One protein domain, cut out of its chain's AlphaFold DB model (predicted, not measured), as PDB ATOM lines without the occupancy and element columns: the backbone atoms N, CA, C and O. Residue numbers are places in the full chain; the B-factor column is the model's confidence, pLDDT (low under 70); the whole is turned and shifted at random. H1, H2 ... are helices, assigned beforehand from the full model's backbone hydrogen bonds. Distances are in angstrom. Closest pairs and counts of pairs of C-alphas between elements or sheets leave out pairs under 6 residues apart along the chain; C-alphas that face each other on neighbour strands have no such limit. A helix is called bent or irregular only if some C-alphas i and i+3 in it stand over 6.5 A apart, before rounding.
ATOM      1  N   THR A   3     126.599 191.646 179.870       48.69
ATOM      2  CA  THR A   3     127.821 191.898 179.089       48.69
ATOM      3  C   THR A   3     128.261 193.367 179.096       48.69
ATOM      4  O   THR A   3     129.448 193.657 178.983       48.69
ATOM      5  N   HIS A   4     127.336 194.307 179.318       49.34
ATOM      6  CA  HIS A   4     127.642 195.744 179.311       49.34
ATOM      7  C   HIS A   4     128.439 196.232 180.536       49.34
ATOM      8  O   HIS A   4     129.189 197.200 180.416       49.34
ATOM      9  N   ARG A   5     128.323 195.578 181.705       51.56
ATOM     10  CA  ARG A   5     129.052 195.982 182.930       51.56
ATOM     11  C   ARG A   5     130.512 195.518 182.942       51.56
ATOM     12  O   ARG A   5     131.370 196.264 183.402       51.56
ATOM     13  N   LEU A   6     130.809 194.344 182.379       49.06
ATOM     14  CA  LEU A   6     132.183 193.831 182.269       49.06
ATOM     15  C   LEU A   6     133.038 194.662 181.297       49.06
ATOM     16  O   LEU A   6     134.210 194.923 181.560       49.06
ATOM     17  N   LEU A   7     132.435 195.156 180.210       48.81
ATOM     18  CA  LEU A   7     133.123 196.022 179.247       48.81
ATOM     19  C   LEU A   7     133.428 197.424 179.804       48.81
ATOM     20  O   LEU A   7     134.462 197.995 179.463       48.81
ATOM     21  N   GLN A   8     132.561 197.963 180.670       49.28
ATOM     22  CA  GLN A   8     132.767 199.255 181.343       49.28
ATOM     23  C   GLN A   8     133.905 199.183 182.376       49.28
ATOM     24  O   GLN A   8     134.752 200.073 182.401       49.28
ATOM     25  N   ALA A   9     133.986 198.099 183.160       43.97
ATOM     26  CA  ALA A   9     135.072 197.885 184.123       43.97
ATOM     27  C   ALA A   9     136.449 197.804 183.432       43.97
ATOM     28  O   ALA A   9     137.382 198.506 183.812       43.97
ATOM     29  N   SER A  10     136.543 197.060 182.323       45.31
ATOM     30  CA  SER A  10     137.765 196.976 181.504       45.31
ATOM     31  C   SER A  10     138.154 198.309 180.838       45.31
ATOM     32  O   SER A  10     139.329 198.541 180.545       45.31
ATOM     33  N   LYS A  11     137.188 199.190 180.547       50.22
ATOM     34  CA  LYS A  11     137.453 200.531 179.996       50.22
ATOM     35  C   LYS A  11     137.951 201.501 181.070       50.22
ATOM     36  O   LYS A  11     138.864 202.274 180.787       50.22
ATOM     37  N   GLY A  12     137.394 201.425 182.281       48.25
ATOM     38  CA  GLY A  12     137.824 202.214 183.440       48.25
ATOM     39  C   GLY A  12     139.261 201.906 183.867       48.25
ATOM     40  O   GLY A  12     140.051 202.831 184.042       48.25
ATOM     41  N   ASP A  13     139.634 200.624 183.922       51.50
ATOM     42  CA  ASP A  13     141.008 200.211 184.253       51.50
ATOM     43  C   ASP A  13     142.025 200.608 183.178       51.50
ATOM     44  O   ASP A  13     143.119 201.076 183.485       51.50
ATOM     45  N   ARG A  14     141.661 200.496 181.893       52.03
ATOM     46  CA  ARG A  14     142.542 200.916 180.789       52.03
ATOM     47  C   ARG A  14     142.795 202.422 180.773       52.03
ATOM     48  O   ARG A  14     143.908 202.837 180.459       52.03
ATOM     49  N   GLY A  15     141.790 203.232 181.110       55.69
ATOM     50  CA  GLY A  15     141.943 204.685 181.237       55.69
ATOM     51  C   GLY A  15     142.888 205.072 182.376       55.69
ATOM     52  O   GLY A  15     143.736 205.945 182.200       55.69
ATOM     53  N   ARG A  16     142.809 204.359 183.503       58.78
ATOM     54  CA  ARG A  16     143.701 204.538 184.652       58.78
ATOM     55  C   ARG A  16     145.145 204.124 184.348       58.78
ATOM     56  O   ARG A  16     146.043 204.929 184.550       58.78
ATOM     57  N   LEU A  17     145.355 202.946 183.758       58.28
ATOM     58  CA  LEU A  17     146.676 202.483 183.298       58.28
ATOM     59  C   LEU A  17     147.319 203.451 182.289       58.28
ATOM     60  O   LEU A  17     148.523 203.695 182.329       58.28
ATOM     61  N   SER A  18     146.516 204.027 181.388       60.53
ATOM     62  CA  SER A  18     146.999 204.986 180.384       60.53
ATOM     63  C   SER A  18     147.428 206.309 181.015       60.53
ATOM     64  O   SER A  18     148.456 206.871 180.638       60.53
ATOM     65  N   ALA A  19     146.670 206.797 181.997       61.72
ATOM     66  CA  ALA A  19     147.062 207.966 182.765       61.72
ATOM     67  C   ALA A  19     148.329 207.672 183.592       61.72
ATOM     68  O   ALA A  19     149.193 208.540 183.719       61.72
ATOM     69  N   GLU A  20     148.462 206.469 184.167       63.75
ATOM     70  CA  GLU A  20     149.603 206.100 185.019       63.75
ATOM     71  C   GLU A  20     150.881 206.087 184.179       63.75
ATOM     72  O   GLU A  20     151.853 206.759 184.524       63.75
ATOM     73  N   LEU A  21     150.837 205.458 183.002       65.44
ATOM     74  CA  LEU A  21     151.923 205.482 182.018       65.44
ATOM     75  C   LEU A  21     152.255 206.895 181.525       65.44
ATOM     76  O   LEU A  21     153.432 207.212 181.358       65.44
ATOM     77  N   PHE A  22     151.255 207.755 181.320       65.81
ATOM     78  CA  PHE A  22     151.486 209.145 180.921       65.81
ATOM     79  C   PHE A  22     152.214 209.937 182.013       65.81
ATOM     80  O   PHE A  22     153.164 210.658 181.717       65.81
ATOM     81  N   VAL A  23     151.824 209.768 183.277       63.66
ATOM     82  CA  VAL A  23     152.467 210.433 184.420       63.66
ATOM     83  C   VAL A  23     153.879 209.918 184.645       63.66
ATOM     84  O   VAL A  23     154.783 210.723 184.860       63.66
ATOM     85  N   ILE A  24     154.095 208.607 184.531       66.06
ATOM     86  CA  ILE A  24     155.435 208.016 184.565       66.06
ATOM     87  C   ILE A  24     156.272 208.615 183.438       66.06
ATOM     88  O   ILE A  24     157.321 209.188 183.702       66.06
ATOM     89  N   GLY A  25     155.789 208.574 182.195       67.56
ATOM     90  CA  GLY A  25     156.493 209.144 181.048       67.56
ATOM     91  C   GLY A  25     156.817 210.633 181.227       67.56
ATOM     92  O   GLY A  25     157.933 211.062 180.936       67.56
ATOM     93  N   PHE A  26     155.881 211.414 181.769       66.81
ATOM     94  CA  PHE A  26     156.059 212.839 182.044       66.81
ATOM     95  C   PHE A  26     157.060 213.106 183.176       66.81
ATOM     96  O   PHE A  26     157.925 213.975 183.036       66.81
ATOM     97  N   MET A  27     156.997 212.346 184.274       65.12
ATOM     98  CA  MET A  27     157.971 212.417 185.366       65.12
ATOM     99  C   MET A  27     159.367 212.045 184.875       65.12
ATOM    100  O   MET A  27     160.307 212.809 185.074       65.12
ATOM    101  N   LEU A  28     159.495 210.927 184.161       66.12
ATOM    102  CA  LEU A  28     160.754 210.479 183.573       66.12
ATOM    103  C   LEU A  28     161.324 211.522 182.606       66.12
ATOM    104  O   LEU A  28     162.509 211.846 182.677       66.12
ATOM    105  N   SER A  29     160.487 212.109 181.747       64.50
ATOM    106  CA  SER A  29     160.918 213.172 180.837       64.50
ATOM    107  C   SER A  29     161.327 214.452 181.568       64.50
ATOM    108  O   SER A  29     162.225 215.141 181.083       64.50
ATOM    109  N   SER A  30     160.688 214.785 182.690       62.69
ATOM    110  CA  SER A  30     161.044 215.951 183.507       62.69
ATOM    111  C   SER A  30     162.372 215.715 184.233       62.69
ATOM    112  O   SER A  30     163.250 216.570 184.186       62.69
ATOM    113  N   PHE A  31     162.590 214.514 184.778       62.28
ATOM    114  CA  PHE A  31     163.847 214.112 185.426       62.28
ATOM    115  C   PHE A  31     165.040 213.989 184.485       62.28
ATOM    116  O   PHE A  31     166.179 214.133 184.923       62.28
ATOM    117  N   MET A  32     164.807 213.690 183.207       60.31
ATOM    118  CA  MET A  32     165.868 213.703 182.197       60.31
ATOM    119  C   MET A  32     166.281 215.125 181.794       60.31
ATOM    120  O   MET A  32     167.394 215.306 181.310       60.31
ATOM    121  N   LYS A  33     165.403 216.118 181.978       60.84
ATOM    122  CA  LYS A  33     165.672 217.534 181.674       60.84
ATOM    123  C   LYS A  33     166.193 218.319 182.880       60.84
ATOM    124  O   LYS A  33     166.795 219.368 182.689       60.84
ATOM    125  N   ASP A  34     165.950 217.824 184.090       61.66
ATOM    126  CA  ASP A  34     166.357 218.458 185.341       61.66
ATOM    127  C   ASP A  34     167.728 217.914 185.808       61.66
ATOM    128  O   ASP A  34     167.855 216.705 186.053       61.66
ATOM    129  N   PRO A  35     168.768 218.766 185.921       57.25
ATOM    130  CA  PRO A  35     170.092 218.357 186.385       57.25
ATOM    131  C   PRO A  35     170.139 218.045 187.886       57.25
ATOM    132  O   PRO A  35     171.187 217.629 188.364       57.25
ATOM    133  N   GLU A  36     169.047 218.230 188.635       58.81
ATOM    134  CA  GLU A  36     168.963 217.943 190.072       58.81
ATOM    135  C   GLU A  36     169.389 216.501 190.384       58.81
ATOM    136  O   GLU A  36     168.619 215.577 190.167       58.81
ATOM    137  N   THR A  37     170.607 216.256 190.858       57.50
ATOM    138  CA  THR A  37     171.158 214.899 191.047       57.50
ATOM    139  C   THR A  37     170.730 214.235 192.352       57.50
ATOM    140  O   THR A  37     170.915 213.029 192.501       57.50
ATOM    141  N   GLU A  38     170.131 214.979 193.288       63.81
ATOM    142  CA  GLU A  38     169.770 214.435 194.598       63.81
ATOM    143  C   GLU A  38     168.499 213.565 194.547       63.81
ATOM    144  O   GLU A  38     167.401 214.065 194.258       63.81
ATOM    145  N   PRO A  39     168.591 212.266 194.897       57.56
ATOM    146  CA  PRO A  39     167.466 211.331 194.824       57.56
ATOM    147  C   PRO A  39     166.253 211.743 195.672       57.56
ATOM    148  O   PRO A  39     165.108 211.499 195.285       57.56
ATOM    149  N   MET A  40     166.488 212.399 196.814       60.22
ATOM    150  CA  MET A  40     165.432 212.812 197.745       60.22
ATOM    151  C   MET A  40     164.593 213.974 197.188       60.22
ATOM    152  O   MET A  40     163.361 213.930 197.238       60.22
ATOM    153  N   ASN A  41     165.243 214.970 196.575       67.94
ATOM    154  CA  ASN A  41     164.559 216.083 195.907       67.94
ATOM    155  C   ASN A  41     163.762 215.591 194.698       67.94
ATOM    156  O   ASN A  41     162.636 216.042 194.468       67.94
ATOM    157  N   ARG A  42     164.291 214.598 193.970       67.88
ATOM    158  CA  ARG A  42     163.547 213.943 192.888       67.88
ATOM    159  C   ARG A  42     162.300 213.227 193.400       67.88
ATOM    160  O   ARG A  42     161.218 213.437 192.860       67.88
ATOM    161  N   MET A  43     162.405 212.457 194.480       68.06
ATOM    162  CA  MET A  43     161.249 211.784 195.084       68.06
ATOM    163  C   MET A  43     160.158 212.776 195.521       68.06
ATOM    164  O   MET A  43     158.968 212.528 195.327       68.06
ATOM    165  N   MET A  44     160.546 213.923 196.077       70.69
ATOM    166  CA  MET A  44     159.608 214.972 196.480       70.69
ATOM    167  C   MET A  44     158.905 215.623 195.278       70.69
ATOM    168  O   MET A  44     157.677 215.711 195.279       70.69
ATOM    169  N   LYS A  45     159.644 215.976 194.215       70.00
ATOM    170  CA  LYS A  45     159.069 216.484 192.950       70.00
ATOM    171  C   LYS A  45     158.123 215.471 192.304       70.00
ATOM    172  O   LYS A  45     157.058 215.846 191.817       70.00
ATOM    173  N   ALA A  46     158.479 214.187 192.339       66.88
ATOM    174  CA  ALA A  46     157.629 213.112 191.844       66.88
ATOM    175  C   ALA A  46     156.312 213.031 192.623       66.88
ATOM    176  O   ALA A  46     155.238 213.000 192.021       66.88
ATOM    177  N   LYS A  47     156.374 213.068 193.960       68.88
ATOM    178  CA  LYS A  47     155.185 213.099 194.826       68.88
ATOM    179  C   LYS A  47     154.309 214.319 194.553       68.88
ATOM    180  O   LYS A  47     153.093 214.174 194.463       68.88
ATOM    181  N   GLU A  48     154.905 215.495 194.364       71.25
ATOM    182  CA  GLU A  48     154.166 216.727 194.068       71.25
ATOM    183  C   GLU A  48     153.462 216.672 192.703       71.25
ATOM    184  O   GLU A  48     152.265 216.946 192.609       71.25
ATOM    185  N   LEU A  49     154.173 216.259 191.649       68.19
ATOM    186  CA  LEU A  49     153.599 216.060 190.312       68.19
ATOM    187  C   LEU A  49     152.449 215.058 190.340       68.19
ATOM    188  O   LEU A  49     151.399 215.281 189.741       68.19
ATOM    189  N   SER A  50     152.632 213.978 191.084       63.38
ATOM    190  CA  SER A  50     151.626 212.937 191.210       63.38
ATOM    191  C   SER A  50     150.385 213.411 191.958       63.38
ATOM    192  O   SER A  50     149.267 213.157 191.510       63.38
ATOM    193  N   ALA A  51     150.569 214.172 193.042       67.25
ATOM    194  CA  ALA A  51     149.476 214.792 193.781       67.25
ATOM    195  C   ALA A  51     148.690 215.792 192.916       67.25
ATOM    196  O   ALA A  51     147.475 215.900 193.060       67.25
ATOM    197  N   ARG A  52     149.351 216.493 191.986       67.19
ATOM    198  CA  ARG A  52     148.677 217.397 191.038       67.19
ATOM    199  C   ARG A  52     147.844 216.655 189.992       67.19
ATOM    200  O   ARG A  52     146.804 217.171 189.598       67.19
ATOM    201  N   VAL A  53     148.282 215.479 189.538       62.28
ATOM    202  CA  VAL A  53     147.584 214.731 188.474       62.28
ATOM    203  C   VAL A  53     146.477 213.826 189.019       62.28
ATOM    204  O   VAL A  53     145.408 213.748 188.419       62.28
ATOM    205  N   TYR A  54     146.697 213.171 190.159       56.97
ATOM    206  CA  TYR A  54     145.753 212.200 190.732       56.97
ATOM    207  C   TYR A  54     145.084 212.647 192.034       56.97
ATOM    208  O   TYR A  54     144.263 211.914 192.589       56.97
ATOM    209  N   GLY A  55     145.434 213.824 192.551       60.19
ATOM    210  CA  GLY A  55     145.109 214.200 193.923       60.19
ATOM    211  C   GLY A  55     145.986 213.464 194.945       60.19
ATOM    212  O   GLY A  55     146.801 212.603 194.618       60.19
ATOM    213  N   THR A  56     145.796 213.775 196.227       58.88
ATOM    214  CA  THR A  56     146.562 213.198 197.352       58.88
ATOM    215  C   THR A  56     146.314 211.704 197.593       58.88
ATOM    216  O   THR A  56     146.965 211.102 198.443       58.88
ATOM    217  N   ALA A  57     145.379 211.095 196.858       57.25
ATOM    218  CA  ALA A  57     144.998 209.694 197.005       57.25
ATOM    219  C   ALA A  57     145.927 208.717 196.261       57.25
ATOM    220  O   ALA A  57     145.862 207.512 196.510       57.25
ATOM    221  N   TRP A  58     146.779 209.200 195.350       57.59
ATOM    222  CA  TRP A  58     147.700 208.325 194.631       57.59
ATOM    223  C   TRP A  58     148.935 208.022 195.461       57.59
ATOM    224  O   TRP A  58     149.713 208.907 195.821       57.59
ATOM    225  N   LYS A  59     149.112 206.734 195.743       63.66
ATOM    226  CA  LYS A  59     150.290 206.192 196.398       63.66
ATOM    227  C   LYS A  59     151.050 205.399 195.333       63.66
ATOM    228  O   LYS A  59     150.477 204.426 194.837       63.66
ATOM    229  N   PRO A  60     152.260 205.824 194.926       64.44
ATOM    230  CA  PRO A  60     153.043 205.046 193.978       64.44
ATOM    231  C   PRO A  60     153.260 203.650 194.564       64.44
ATOM    232  O   PRO A  60     153.474 203.498 195.769       64.44
ATOM    233  N   ASP A  61     153.147 202.623 193.727       74.75
ATOM    234  CA  ASP A  61     153.551 201.288 194.144       74.75
ATOM    235  C   ASP A  61     155.076 201.234 194.346       74.75
ATOM    236  O   ASP A  61     155.825 202.129 193.939       74.75
ATOM    237  N   GLY A  62     155.555 200.172 194.995       77.94
ATOM    238  CA  GLY A  62     156.975 200.060 195.326       77.94
ATOM    239  C   GLY A  62     157.905 200.016 194.104       77.94
ATOM    240  O   GLY A  62     159.090 200.323 194.248       77.94
ATOM    241  N   PHE A  63     157.399 199.663 192.915       78.00
ATOM    242  CA  PHE A  63     158.171 199.664 191.670       78.00
ATOM    243  C   PHE A  63     158.233 201.067 191.045       78.00
ATOM    244  O   PHE A  63     159.267 201.473 190.518       78.00
ATOM    245  N   LEU A  64     157.166 201.854 191.154       76.12
ATOM    246  CA  LEU A  64     157.142 203.253 190.734       76.12
ATOM    247  C   LEU A  64     158.078 204.117 191.574       76.12
ATOM    248  O   LEU A  64     158.814 204.936 191.020       76.12
ATOM    249  N   GLU A  65     158.104 203.902 192.890       77.62
ATOM    250  CA  GLU A  65     159.093 204.536 193.767       77.62
ATOM    251  C   GLU A  65     160.520 204.191 193.319       77.62
ATOM    252  O   GLU A  65     161.361 205.081 193.188       77.62
ATOM    253  N   LEU A  66     160.771 202.917 192.998       81.25
ATOM    254  CA  LEU A  66     162.057 202.446 192.490       81.25
ATOM    255  C   LEU A  66     162.459 203.146 191.182       81.25
ATOM    256  O   LEU A  66     163.588 203.627 191.073       81.25
ATOM    257  N   LEU A  67     161.546 203.252 190.210       78.31
ATOM    258  CA  LEU A  67     161.816 203.936 188.944       78.31
ATOM    259  C   LEU A  67     162.220 205.395 189.177       78.31
ATOM    260  O   LEU A  67     163.239 205.838 188.651       78.31
ATOM    261  N   VAL A  68     161.481 206.135 190.003       74.12
ATOM    262  CA  VAL A  68     161.804 207.540 190.299       74.12
ATOM    263  C   VAL A  68     163.227 207.685 190.854       74.12
ATOM    264  O   VAL A  68     163.976 208.544 190.385       74.12
ATOM    265  N   VAL A  69     163.632 206.824 191.795       76.00
ATOM    266  CA  VAL A  69     164.989 206.856 192.369       76.00
ATOM    267  C   VAL A  69     166.042 206.470 191.327       76.00
ATOM    268  O   VAL A  69     167.048 207.165 191.185       76.00
ATOM    269  N   MET A  70     165.814 205.409 190.546       79.31
ATOM    270  CA  MET A  70     166.759 204.944 189.518       79.31
ATOM    271  C   MET A  70     167.019 205.999 188.446       79.31
ATOM    272  O   MET A  70     168.155 206.189 188.011       79.31
ATOM    273  N   PHE A  71     165.984 206.725 188.029       73.06
ATOM    274  CA  PHE A  71     166.143 207.824 187.085       73.06
ATOM    275  C   PHE A  71     166.837 209.041 187.695       73.06
ATOM    276  O   PHE A  71     167.255 209.918 186.944       73.06
ATOM    277  N   GLY A  72     167.003 209.087 189.017       71.38
ATOM    278  CA  GLY A  72     167.860 210.041 189.712       71.38
ATOM    279  C   GLY A  72     169.348 209.761 189.636       71.38
ATOM    280  O   GLY A  72     170.150 210.676 189.793       71.38
ATOM    281  N   LEU A  73     169.720 208.523 189.339       74.00
ATOM    282  CA  LEU A  73     171.114 208.126 189.269       74.00
ATOM    283  C   LEU A  73     171.808 208.681 188.024       74.00
ATOM    284  O   LEU A  73     171.200 208.823 186.952       74.00
ATOM    285  N   GLU A  74     173.120 208.888 188.157       76.06
ATOM    286  CA  GLU A  74     174.020 209.033 187.016       76.06
ATOM    287  C   GLU A  74     173.853 207.863 186.044       76.06
ATOM    288  O   GLU A  74     173.570 206.732 186.446       76.06
ATOM    289  N   LYS A  75     174.078 208.120 184.753       79.00
ATOM    290  CA  LYS A  75     173.843 207.142 183.684       79.00
ATOM    291  C   LYS A  75     174.504 205.781 183.958       79.00
ATOM    292  O   LYS A  75     173.821 204.768 183.859       79.00
ATOM    293  N   LYS A  76     175.776 205.761 184.381       80.88
ATOM    294  CA  LYS A  76     176.514 204.524 184.706       80.88
ATOM    295  C   LYS A  76     175.855 203.708 185.827       80.88
ATOM    296  O   LYS A  76     175.707 202.500 185.716       80.88
ATOM    297  N   HIS A  77     175.404 204.371 186.890       81.12
ATOM    298  CA  HIS A  77     174.758 203.731 188.037       81.12
ATOM    299  C   HIS A  77     173.337 203.277 187.690       81.12
ATOM    300  O   HIS A  77     172.884 202.222 188.130       81.12
ATOM    301  N   ARG A  78     172.648 204.046 186.843       82.56
ATOM    302  CA  ARG A  78     171.332 203.691 186.313       82.56
ATOM    303  C   ARG A  78     171.384 202.426 185.463       82.56
ATOM    304  O   ARG A  78     170.519 201.578 185.627       82.56
ATOM    305  N   GLU A  79     172.374 202.291 184.583       85.12
ATOM    306  CA  GLU A  79     172.555 201.095 183.748       85.12
ATOM    307  C   GLU A  79     172.768 199.838 184.603       85.12
ATOM    308  O   GLU A  79     172.091 198.833 184.384       85.12
ATOM    309  N   VAL A  80     173.602 199.925 185.648       87.50
ATOM    310  CA  VAL A  80     173.795 198.828 186.613       87.50
ATOM    311  C   VAL A  80     172.484 198.480 187.323       87.50
ATOM    312  O   VAL A  80     172.110 197.312 187.392       87.50
ATOM    313  N   MET A  81     171.735 199.478 187.800       86.62
ATOM    314  CA  MET A  81     170.445 199.230 188.452       86.62
ATOM    315  C   MET A  81     169.396 198.634 187.506       86.62
ATOM    316  O   MET A  81     168.615 197.784 187.928       86.62
ATOM    317  N   ILE A  82     169.377 199.027 186.228       87.69
ATOM    318  CA  ILE A  82     168.498 198.417 185.216       87.69
ATOM    319  C   ILE A  82     168.822 196.929 185.068       87.69
ATOM    320  O   ILE A  82     167.903 196.108 185.055       87.69
ATOM    321  N   GLN A  83     170.107 196.574 185.019       90.12
ATOM    322  CA  GLN A  83     170.527 195.176 184.975       90.12
ATOM    323  C   GLN A  83     170.066 194.417 186.228       90.12
ATOM    324  O   GLN A  83     169.466 193.352 186.101       90.12
ATOM    325  N   LYS A  84     170.252 194.985 187.426       90.69
ATOM    326  CA  LYS A  84     169.813 194.372 188.692       90.69
ATOM    327  C   LYS A  84     168.308 194.137 188.755       90.69
ATOM    328  O   LYS A  84     167.863 193.075 189.190       90.69
ATOM    329  N   VAL A  85     167.514 195.089 188.269       88.50
ATOM    330  CA  VAL A  85     166.061 194.924 188.131       88.50
ATOM    331  C   VAL A  85     165.717 193.787 187.169       88.50
ATOM    332  O   VAL A  85     164.824 192.993 187.474       88.50
ATOM    333  N   GLY A  86     166.440 193.669 186.052       87.19
ATOM    334  CA  GLY A  86     166.306 192.555 185.112       87.19
ATOM    335  C   GLY A  86     166.607 191.201 185.758       87.19
ATOM    336  O   GLY A  86     165.757 190.312 185.734       87.19
ATOM    337  N   GLU A  87     167.762 191.071 186.415       92.94
ATOM    338  CA  GLU A  87     168.182 189.857 187.139       92.94
ATOM    339  C   GLU A  87     167.145 189.441 188.195       92.94
ATOM    340  O   GLU A  87     166.776 188.266 188.310       92.94
ATOM    341  N   TRP A  88     166.614 190.409 188.949       93.12
ATOM    342  CA  TRP A  88     165.560 190.153 189.925       93.12
ATOM    343  C   TRP A  88     164.290 189.618 189.274       93.12
ATOM    344  O   TRP A  88     163.707 188.653 189.776       93.12
ATOM    345  N   PHE A  89     163.845 190.242 188.183       89.94
ATOM    346  CA  PHE A  89     162.637 189.827 187.483       89.94
ATOM    347  C   PHE A  89     162.792 188.422 186.898       89.94
ATOM    348  O   PHE A  89     161.888 187.594 187.026       89.94
ATOM    349  N   GLU A  90     163.949 188.107 186.317       92.12
ATOM    350  CA  GLU A  90     164.227 186.770 185.798       92.12
ATOM    351  C   GLU A  90     164.148 185.700 186.887       92.12
ATOM    352  O   GLU A  90     163.542 184.648 186.656       92.12
ATOM    353  N   LYS A  91     164.696 185.993 188.072       94.50
ATOM    354  CA  LYS A  91     164.734 185.077 189.217       94.50
ATOM    355  C   LYS A  91     163.382 184.920 189.912       94.50
ATOM    356  O   LYS A  91     162.972 183.801 190.200       94.50
ATOM    357  N   ASN A  92     162.704 186.027 190.204       90.69
ATOM    358  CA  ASN A  92     161.525 186.040 191.077       90.69
ATOM    359  C   ASN A  92     160.201 186.089 190.305       90.69
ATOM    360  O   ASN A  92     159.148 185.884 190.900       90.69
ATOM    361  N   LYS A  93     160.242 186.371 188.994       90.38
ATOM    362  CA  LYS A  93     159.067 186.590 188.129       90.38
ATOM    363  C   LYS A  93     158.130 187.697 188.634       90.38
ATOM    364  O   LYS A  93     156.949 187.721 188.299       90.38
ATOM    365  N   THR A  94     158.665 188.627 189.424       88.38
ATOM    366  CA  THR A  94     157.951 189.772 189.998       88.38
ATOM    367  C   THR A  94     158.788 191.037 189.869       88.38
ATOM    368  O   THR A  94     160.017 190.979 189.799       88.38
ATOM    369  N   LEU A  95     158.119 192.192 189.818       86.12
ATOM    370  CA  LEU A  95     158.798 193.484 189.803       86.12
ATOM    371  C   LEU A  95     159.340 193.804 191.207       86.12
ATOM    372  O   LEU A  95     158.603 193.662 192.187       86.12
ATOM    373  N   PRO A  96     160.611 194.219 191.329       88.12
ATOM    374  CA  PRO A  96     161.190 194.585 192.615       88.12
ATOM    375  C   PRO A  96     160.636 195.919 193.119       88.12
ATOM    376  O   PRO A  96     160.308 196.802 192.331       88.12
ATOM    377  N   THR A  97     160.584 196.101 194.435       87.62
ATOM    378  CA  THR A  97     160.340 197.421 195.033       87.62
ATOM    379  C   THR A  97     161.649 198.111 195.407       87.62
ATOM    380  O   THR A  97     162.707 197.475 195.431       87.62
ATOM    381  N   LEU A  98     161.586 199.396 195.758       83.19
ATOM    382  CA  LEU A  98     162.741 200.129 196.284       83.19
ATOM    383  C   LEU A  98     163.392 199.401 197.473       83.19
ATOM    384  O   LEU A  98     164.613 199.288 197.522       83.19
ATOM    385  N   SER A  99     162.588 198.837 198.379       85.06
ATOM    386  CA  SER A  99     163.094 198.082 199.534       85.06
ATOM    387  C   SER A  99     163.853 196.817 199.120       85.06
ATOM    388  O   SER A  99     164.902 196.525 199.686       85.06
ATOM    389  N   ASN A 100     163.382 196.098 198.094       89.62
ATOM    390  CA  ASN A 100     164.075 194.909 197.581       89.62
ATOM    391  C   ASN A 100     165.461 195.235 197.011       89.62
ATOM    392  O   ASN A 100     166.331 194.370 196.990       89.62
ATOM    393  N   MET A 101     165.640 196.465 196.533       88.31
ATOM    394  CA  MET A 101     166.837 196.928 195.835       88.31
ATOM    395  C   MET A 101     167.714 197.853 196.678       88.31
ATOM    396  O   MET A 101     168.714 198.367 196.180       88.31
ATOM    397  N   GLN A 102     167.364 198.071 197.945       84.38
ATOM    398  CA  GLN A 102     168.044 199.034 198.806       84.38
ATOM    399  C   GLN A 102     169.541 198.726 198.952       84.38
ATOM    400  O   GLN A 102     170.367 199.621 198.802       84.38
ATOM    401  N   THR A 103     169.902 197.457 199.151       86.12
ATOM    402  CA  THR A 103     171.307 197.033 199.265       86.12
ATOM    403  C   THR A 103     172.097 197.264 197.974       86.12
ATOM    404  O   THR A 103     173.252 197.676 198.028       86.12
ATOM    405  N   GLU A 104     171.478 197.053 196.809       86.94
ATOM    406  CA  GLU A 104     172.113 197.321 195.509       86.94
ATOM    407  C   GLU A 104     172.339 198.831 195.318       86.94
ATOM    408  O   GLU A 104     173.406 199.258 194.876       86.94
ATOM    409  N   PHE A 105     171.374 199.658 195.734       80.38
ATOM    410  CA  PHE A 105     171.519 201.116 195.750       80.38
ATOM    411  C   PHE A 105     172.655 201.583 196.656       80.38
ATOM    412  O   PHE A 105     173.469 202.412 196.243       80.38
ATOM    413  N   GLU A 106     172.711 201.073 197.884       81.25
ATOM    414  CA  GLU A 106     173.756 201.413 198.848       81.25
ATOM    415  C   GLU A 106     175.136 201.022 198.310       81.25
ATOM    416  O   GLU A 106     176.044 201.849 198.343       81.25
ATOM    417  N   ALA A 107     175.277 199.833 197.715       82.19
ATOM    418  CA  ALA A 107     176.529 199.373 197.116       82.19
ATOM    419  C   ALA A 107     177.011 200.290 195.977       82.19
ATOM    420  O   ALA A 107     178.178 200.692 195.935       82.19
ATOM    421  N   ILE A 108     176.109 200.680 195.075       76.50
ATOM    422  CA  ILE A 108     176.445 201.539 193.932       76.50
ATOM    423  C   ILE A 108     176.763 202.970 194.386       76.50
ATOM    424  O   ILE A 108     177.659 203.609 193.836       76.50
ATOM    425  N   THR A 109     176.087 203.463 195.426       62.34
ATOM    426  CA  THR A 109     176.306 204.815 195.963       62.34
ATOM    427  C   THR A 109     177.581 204.892 196.816       62.34
ATOM    428  O   THR A 109     178.306 205.884 196.747       62.34
ATOM    429  N   HIS A 110     177.932 203.826 197.550       59.31
ATOM    430  CA  HIS A 110     179.176 203.743 198.331       59.31
ATOM    431  C   HIS A 110     180.443 203.626 197.479       59.31
ATOM    432  O   HIS A 110     181.522 203.979 197.952       59.31
ATOM    433  N   THR A 111     180.330 203.206 196.217       50.31
ATOM    434  CA  THR A 111     181.478 203.109 195.295       50.31
ATOM    435  C   THR A 111     182.078 204.493 194.948       50.31
ATOM    436  O   THR A 111     183.132 204.573 194.325       50.31
ATOM    437  N   VAL A 112     181.451 205.599 195.379       45.53
ATOM    438  CA  VAL A 112     181.885 206.988 195.118       45.53
ATOM    439  C   VAL A 112     182.687 207.617 196.274       45.53
ATOM    440  O   VAL A 112     183.350 208.623 196.059       45.53
TER     441      VAL A 112
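What this domain is: This is residues 3 to 112 of the 115 residues of an uncharacterized protein of Chromera velia CCMP2878 (UniProt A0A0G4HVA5). Two helical hairpins, H1 with H2 and H4 with H5, have short H3 between them, and residues 3 to 15 of long H1 stick out as an arm. The 110 printed residues, all helix by class, hold named helices H1 to H5 in chain order. The whole is only just loose, close to compact: radius of gyration of the C-alphas 16.0 A, spans 57 by 33 by 20 A.

Where its parts are: Find C-alpha 3 at (127.821, 191.898, 179.089); H1, residues 3 to 33, runs 45.8 A from there. Next come H2, residues 39 to 54, 22.1 A; H3, residues 62 to 70, 12.4 A; H4, residues 75 to 92, 25.5 A; and irregular H5, residues 99 to 110, 17.1 A, with C-alphas 100 and 103 7.7 A apart. H5 ends at C-alpha 110, (179.176, 203.743, 198.331).

How they stand to each other: H1 touches H2 with residues 23 to 31 alone; their closest C-alphas, Met 27 and Ala 46, are 6.5 A apart. H3 touches H2, closest at C-alphas Val 69 and Pro 39, 5.7 A. H4 touches H5, closest at C-alphas His 77 and Ile 108, 6.5 A. H1 and H2 are apart from H4 and H5. Each O i to N i+4 pair is within hydrogen-bond range in H2, H3 and H4; 26 of 27 in H1, 6 of 8 in H5.

The domain as a whole: The farthest C-alphas, Thr 3 and Val 112, are 58.4 A apart. The printed part has no cut and no long link; pLDDT is under 70 for 59 residues, among them 3 to 43.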